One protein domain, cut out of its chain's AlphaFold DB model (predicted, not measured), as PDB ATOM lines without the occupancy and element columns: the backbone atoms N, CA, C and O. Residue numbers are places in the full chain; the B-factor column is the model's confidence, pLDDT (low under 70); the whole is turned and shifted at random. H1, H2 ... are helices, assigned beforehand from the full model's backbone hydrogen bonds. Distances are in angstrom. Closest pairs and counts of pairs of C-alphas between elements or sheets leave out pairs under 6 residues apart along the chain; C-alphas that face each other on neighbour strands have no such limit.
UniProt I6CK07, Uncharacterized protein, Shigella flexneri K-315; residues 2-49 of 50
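AT A GLANCE: This is residues 2 to 49 of the 50 residues of an uncharacterized protein of Shigella flexneri K-315 (UniProt I6CK07). One long, straight helix, H2, makes a rod, and beside its first turns the short helix H1 is folded back by a wide loop, residues 8 to 20. Residues 28 to 49 stick out free. The printed part has 48 residues with two named helices, H1 then H2, and no named strand; the class is all helix. It is extended, with a radius of gyration of the C-alphas of 16.5 A and spans of 51 by 17 by 15 A.

HOW THE PARTS SIT: Start with H1, residues 2 to 7, and look across to H2, residues 21 to 48. They are close but not clearly touching: their closest C-alphas, of Leu 5 and Gly 23, are 7.6 A apart. They run opposite ways at a shallow tilt of 6 degrees. In H1 and H2 every O i to N i+4 pair is within hydrogen-bond range.

IN THESE COORDINATES: Find C-alpha 2 at (72.004, 189.219, 21.658), where H1 begins. H2 runs 40.6 A from C-alpha 21 at (69.191, 183.496, 34.739) to C-alpha 48 at (60.807, 163.396, 0.522).

THE WHOLE: The C-alphas farthest apart, of Gln 12 and Ala 49, are 51.1 A apart. The printed part has no cut, and the link from H1 to H2 is long. In the B-factor column, residues 2 to 21 and 47 to 49 are under 70.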
ATOM      1  N   LEU A   2      71.713 189.861  20.359       55.50
ATOM      2  CA  LEU A   2      72.004 189.219  21.658       55.50
ATOM      3  C   LEU A   2      72.976 190.014  22.546       55.50
ATOM      4  O   LEU A   2      72.763 190.135  23.741       55.50
ATOM      5  N   GLN A   3      73.986 190.645  21.942       55.84
ATOM      6  CA  GLN A   3      74.925 191.536  22.641       55.84
ATOM      7  C   GLN A   3      74.235 192.721  23.349       55.84
ATOM      8  O   GLN A   3      74.717 193.174  24.377       55.84
ATOM      9  N   LEU A   4      73.094 193.201  22.832       63.75
ATOM     10  CA  LEU A   4      72.300 194.259  23.472       63.75
ATOM     11  C   LEU A   4      71.571 193.724  24.709       63.75
ATOM     12  O   LEU A   4      71.603 194.369  25.750       63.75
ATOM     13  N   LEU A   5      71.010 192.513  24.622       59.44
ATOM     14  CA  LEU A   5      70.299 191.855  25.724       59.44
ATOM     15  C   LEU A   5      71.202 191.617  26.949       59.44
ATOM     16  O   LEU A   5      70.752 191.721  28.083       59.44
ATOM     17  N   PHE A   6      72.486 191.328  26.717       58.97
ATOM     18  CA  PHE A   6      73.467 191.105  27.784       58.97
ATOM     19  C   PHE A   6      74.182 192.384  28.249       58.97
ATOM     20  O   PHE A   6      74.861 192.357  29.269       58.97
ATOM     21  N   SER A   7      74.029 193.510  27.543       59.84
ATOM     22  CA  SER A   7      74.669 194.781  27.918       59.84
ATOM     23  C   SER A   7      74.028 195.472  29.129       59.84
ATOM     24  O   SER A   7      74.698 196.250  29.803       59.84
ATOM     25  N   GLU A   8      72.770 195.148  29.450       59.25
ATOM     26  CA  GLU A   8      72.070 195.636  30.654       59.25
ATOM     27  C   GLU A   8      72.485 194.909  31.943       59.25
ATOM     28  O   GLU A   8      72.193 195.384  33.038       59.25
ATOM     29  N   TYR A   9      73.220 193.799  31.834       56.25
ATOM     30  CA  TYR A   9      73.748 193.043  32.967       56.25
ATOM     31  C   TYR A   9      75.269 192.922  32.833       56.25
ATOM     32  O   TYR A   9      75.754 191.947  32.253       56.25
ATOM     33  N   PRO A  10      76.056 193.890  33.345       55.00
ATOM     34  CA  PRO A  10      77.505 193.765  33.334       55.00
ATOM     35  C   PRO A  10      77.875 192.519  34.137       55.00
ATOM     36  O   PRO A  10      77.677 192.469  35.351       55.00
ATOM     37  N   SER A  11      78.378 191.489  33.453       57.69
ATOM     38  CA  SER A  11      78.801 190.248  34.088       57.69
ATOM     39  C   SER A  11      79.922 190.572  35.073       57.69
ATOM     40  O   SER A  11      81.069 190.792  34.671       57.69
ATOM     41  N   GLN A  12      79.598 190.639  36.361       53.78
ATOM     42  CA  GLN A  12      80.598 190.716  37.411       53.78
ATOM     43  C   GLN A  12      81.344 189.382  37.368       53.78
ATOM     44  O   GLN A  12      80.800 188.333  37.715       53.78
ATOM     45  N   ALA A  13      82.551 189.408  36.807       53.62
ATOM     46  CA  ALA A  13      83.374 188.229  36.587       53.62
ATOM     47  C   ALA A  13      83.462 187.396  37.879       53.62
ATOM     48  O   ALA A  13      84.110 187.806  38.839       53.62
ATOM     49  N   GLY A  14      82.788 186.240  37.904       54.78
ATOM     50  CA  GLY A  14      82.892 185.256  38.985       54.78
ATOM     51  C   GLY A  14      81.581 184.771  39.608       54.78
ATOM     52  O   GLY A  14      81.590 183.709  40.220       54.78
ATOM     53  N   ALA A  15      80.453 185.459  39.420       52.50
ATOM     54  CA  ALA A  15      79.149 184.963  39.860       52.50
ATOM     55  C   ALA A  15      78.115 185.219  38.763       52.50
ATOM     56  O   ALA A  15      77.892 186.362  38.373       52.50
ATOM     57  N   LEU A  16      77.499 184.154  38.241       54.78
ATOM     58  CA  LEU A  16      76.267 184.275  37.462       54.78
ATOM     59  C   LEU A  16      75.206 184.823  38.416       54.78
ATOM     60  O   LEU A  16      74.566 184.067  39.144       54.78
ATOM     61  N   ASP A  17      75.113 186.149  38.476       56.44
ATOM     62  CA  ASP A  17      74.106 186.862  39.243       56.44
ATOM     63  C   ASP A  17      72.725 186.309  38.872       56.44
ATOM     64  O   ASP A  17      72.425 186.085  37.695       56.44
ATOM     65  N   ALA A  18      71.887 186.055  39.877       57.03
ATOM     66  CA  ALA A  18      70.578 185.429  39.701       57.03
ATOM     67  C   ALA A  18      69.666 186.240  38.755       57.03
ATOM     68  O   ALA A  18      68.742 185.682  38.166       57.03
ATOM     69  N   GLY A  19      69.966 187.530  38.547       59.50
ATOM     70  CA  GLY A  19      69.316 188.393  37.560       59.50
ATOM     71  C   GLY A  19      69.609 188.053  36.090       59.50
ATOM     72  O   GLY A  19      68.817 188.413  35.226       59.50
ATOM     73  N   CYS A  20      70.682 187.314  35.785       61.84
ATOM     74  CA  CYS A  20      71.026 186.878  34.423       61.84
ATOM     75  C   CYS A  20      70.297 185.581  34.011       61.84
ATOM     76  O   CYS A  20      70.114 185.304  32.822       61.84
ATOM     77  N   ALA A  21      69.829 184.791  34.984       67.56
ATOM     78  CA  ALA A  21      69.191 183.496  34.739       67.56
ATOM     79  C   ALA A  21      67.949 183.561  33.820       67.56
ATOM     80  O   ALA A  21      67.846 182.708  32.938       67.56
ATOM     81  N   PRO A  22      67.045 184.559  33.926       73.56
ATOM     82  CA  PRO A  22      65.898 184.669  33.020       73.56
ATOM     83  C   PRO A  22      66.297 184.942  31.563       73.56
ATOM     84  O   PRO A  22      65.719 184.363  30.648       73.56
ATOM     85  N   GLY A  23      67.311 185.787  31.335       79.19
ATOM     86  CA  GLY A  23      67.802 186.094  29.987       79.19
ATOM     87  C   GLY A  23      68.494 184.896  29.336       79.19
ATOM     88  O   GLY A  23      68.289 184.623  28.153       79.19
ATOM     89  N   VAL A  24      69.262 184.136  30.120       82.12
ATOM     90  CA  VAL A  24      69.870 182.878  29.664       82.12
ATOM     91  C   VAL A  24      68.796 181.830  29.367       82.12
ATOM     92  O   VAL A  24      68.882 181.171  28.337       82.12
ATOM     93  N   ALA A  25      67.765 181.704  30.207       80.25
ATOM     94  CA  ALA A  25      66.655 180.784  29.962       80.25
ATOM     95  C   ALA A  25      65.924 181.114  28.650       80.25
ATOM     96  O   ALA A  25      65.793 180.239  27.796       80.25
ATOM     97  N   ALA A  26      65.561 182.381  28.435       83.81
ATOM     98  CA  ALA A  26      64.913 182.824  27.201       83.81
ATOM     99  C   ALA A  26      65.785 182.579  25.953       83.81
ATOM    100  O   ALA A  26      65.280 182.175  24.905       83.81
ATOM    101  N   LEU A  27      67.106 182.775  26.055       85.50
ATOM    102  CA  LEU A  27      68.034 182.452  24.970       85.50
ATOM    103  C   LEU A  27      68.069 180.947  24.676       85.50
ATOM    104  O   LEU A  27      68.030 180.545  23.514       85.50
ATOM    105  N   MET A  28      68.148 180.115  25.714       90.50
ATOM    106  CA  MET A  28      68.173 178.662  25.556       90.50
ATOM    107  C   MET A  28      66.865 178.137  24.951       90.50
ATOM    108  O   MET A  28      66.914 177.262  24.090       90.50
ATOM    109  N   GLU A  29      65.715 178.697  25.334       92.19
ATOM    110  CA  GLU A  29      64.412 178.376  24.739       92.19
ATOM    111  C   GLU A  29      64.349 178.758  23.255       92.19
ATOM    112  O   GLU A  29      63.920 177.951  22.431       92.19
ATOM    113  N   TYR A  30      64.835 179.951  22.893       91.62
ATOM    114  CA  TYR A  30      64.911 180.384  21.497       91.62
ATOM    115  C   TYR A  30      65.793 179.452  20.653       91.62
ATOM    116  O   TYR A  30      65.386 179.016  19.579       91.62
ATOM    117  N   LEU A  31      66.984 179.105  21.152       95.31
ATOM    118  CA  LEU A  31      67.897 178.191  20.462       95.31
ATOM    119  C   LEU A  31      67.291 176.794  20.298       95.31
ATOM    120  O   LEU A  31      67.453 176.171  19.253       95.31
ATOM    121  N   LEU A  32      66.579 176.300  21.312       94.50
ATOM    122  CA  LEU A  32      65.904 175.008  21.235       94.50
ATOM    123  C   LEU A  32      64.803 175.004  20.168       94.50
ATOM    124  O   LEU A  32      64.673 174.024  19.432       94.50
ATOM    125  N   ALA A  33      64.029 176.086  20.071       95.25
ATOM    126  CA  ALA A  33      63.006 176.228  19.041       95.25
ATOM    127  C   ALA A  33      63.623 176.196  17.632       95.25
ATOM    128  O   ALA A  33      63.152 175.443  16.783       95.25
ATOM    129  N   ASP A  34      64.719 176.930  17.420       96.00
ATOM    130  CA  ASP A  34      65.436 176.980  16.138       96.00
ATOM    131  C   ASP A  34      65.991 175.600  15.738       96.00
ATOM    132  O   ASP A  34      65.758 175.110  14.635       96.00
ATOM    133  N   LEU A  35      66.636 174.898  16.677       96.06
ATOM    134  CA  LEU A  35      67.139 173.539  16.442       96.06
ATOM    135  C   LEU A  35      66.018 172.539  16.137       96.06
ATOM    136  O   LEU A  35      66.211 171.626  15.335       96.06
ATOM    137  N   THR A  36      64.852 172.705  16.763       96.06
ATOM    138  CA  THR A  36      63.682 171.853  16.509       96.06
ATOM    139  C   THR A  36      63.137 172.073  15.098       96.06
ATOM    140  O   THR A  36      62.825 171.100  14.411       96.06
ATOM    141  N   ASP A  37      63.070 173.324  14.637       95.75
ATOM    142  CA  ASP A  37      62.622 173.659  13.281       95.75
ATOM    143  C   ASP A  37      63.592 173.138  12.207       95.75
ATOM    144  O   ASP A  37      63.181 172.540  11.206       95.75
ATOM    145  N   ILE A  38      64.902 173.254  12.461       95.69
ATOM    146  CA  ILE A  38      65.942 172.666  11.607       95.69
ATOM    147  C   ILE A  38      65.792 171.142  11.550       95.69
ATOM    148  O   ILE A  38      65.776 170.572  10.460       95.69
ATOM    149  N   ALA A  39      65.643 170.472  12.697       95.44
ATOM    150  CA  ALA A  39      65.493 169.019  12.752       95.44
ATOM    151  C   ALA A  39      64.243 168.541  11.996       95.44
ATOM    152  O   ALA A  39      64.304 167.560  11.252       95.44
ATOM    153  N   HIS A  40      63.127 169.259  12.135       94.12
ATOM    154  CA  HIS A  40      61.905 168.994  11.382       94.12
ATOM    155  C   HIS A  40      62.123 169.162   9.871       94.12
ATOM    156  O   HIS A  40      61.759 168.285   9.088       94.12
ATOM    157  N   SER A  41      62.780 170.246   9.456       93.69
ATOM    158  CA  SER A  41      63.109 170.500   8.050       93.69
ATOM    159  C   SER A  41      64.013 169.412   7.458       93.69
ATOM    160  O   SER A  41      63.762 168.940   6.349       93.69
ATOM    161  N   CYS A  42      65.019 168.948   8.204       93.31
ATOM    162  CA  CYS A  42      65.866 167.822   7.808       93.31
ATOM    163  C   CYS A  42      65.054 166.534   7.612       93.31
ATOM    164  O   CYS A  42      65.200 165.872   6.585       93.31
ATOM    165  N   ALA A  43      64.152 166.211   8.543       90.44
ATOM    166  CA  ALA A  43      63.303 165.025   8.446       90.44
ATOM    167  C   ALA A  43      62.394 165.051   7.203       90.44
ATOM    168  O   ALA A  43      62.175 164.015   6.571       90.44
ATOM    169  N   LEU A  44      61.892 166.229   6.809       88.19
ATOM    170  CA  LEU A  44      61.114 166.390   5.576       88.19
ATOM    171  C   LEU A  44      61.952 166.140   4.315       88.19
ATOM    172  O   LEU A  44      61.456 165.528   3.370       88.19
ATOM    173  N   ILE A  45      63.214 166.578   4.295       84.94
ATOM    174  CA  ILE A  45      64.131 166.335   3.170       84.94
ATOM    175  C   ILE A  45      64.443 164.837   3.051       84.94
ATOM    176  O   ILE A  45      64.373 164.278   1.958       84.94
ATOM    177  N   GLU A  46      64.732 164.170   4.170       77.88
ATOM    178  CA  GLU A  46      65.010 162.729   4.200       77.88
ATOM    179  C   GLU A  46      63.777 161.883   3.834       77.88
ATOM    180  O   GLU A  46      63.900 160.871   3.144       77.88
ATOM    181  N   GLY A  47      62.579 162.304   4.251       67.94
ATOM    182  CA  GLY A  47      61.315 161.635   3.929       67.94
ATOM    183  C   GLY A  47      60.799 161.891   2.507       67.94
ATOM    184  O   GLY A  47      60.052 161.067   1.980       67.94
ATOM    185  N   GLY A  48      61.196 163.004   1.882       59.97
ATOM    186  CA  GLY A  48      60.807 163.396   0.522       59.97
ATOM    187  C   GLY A  48      61.726 162.879  -0.592       59.97
ATOM    188  O   GLY A  48      61.372 162.985  -1.762       59.97
ATOM    189  N   ALA A  49      62.884 162.305  -0.257       58.22
ATOM    190  CA  ALA A  49      63.855 161.758  -1.214       58.22
ATOM    191  C   ALA A  49      63.554 160.307  -1.665       58.22
ATOM    192  O   ALA A  49      64.478 159.554  -1.981       58.22
TER     193      ALA A  49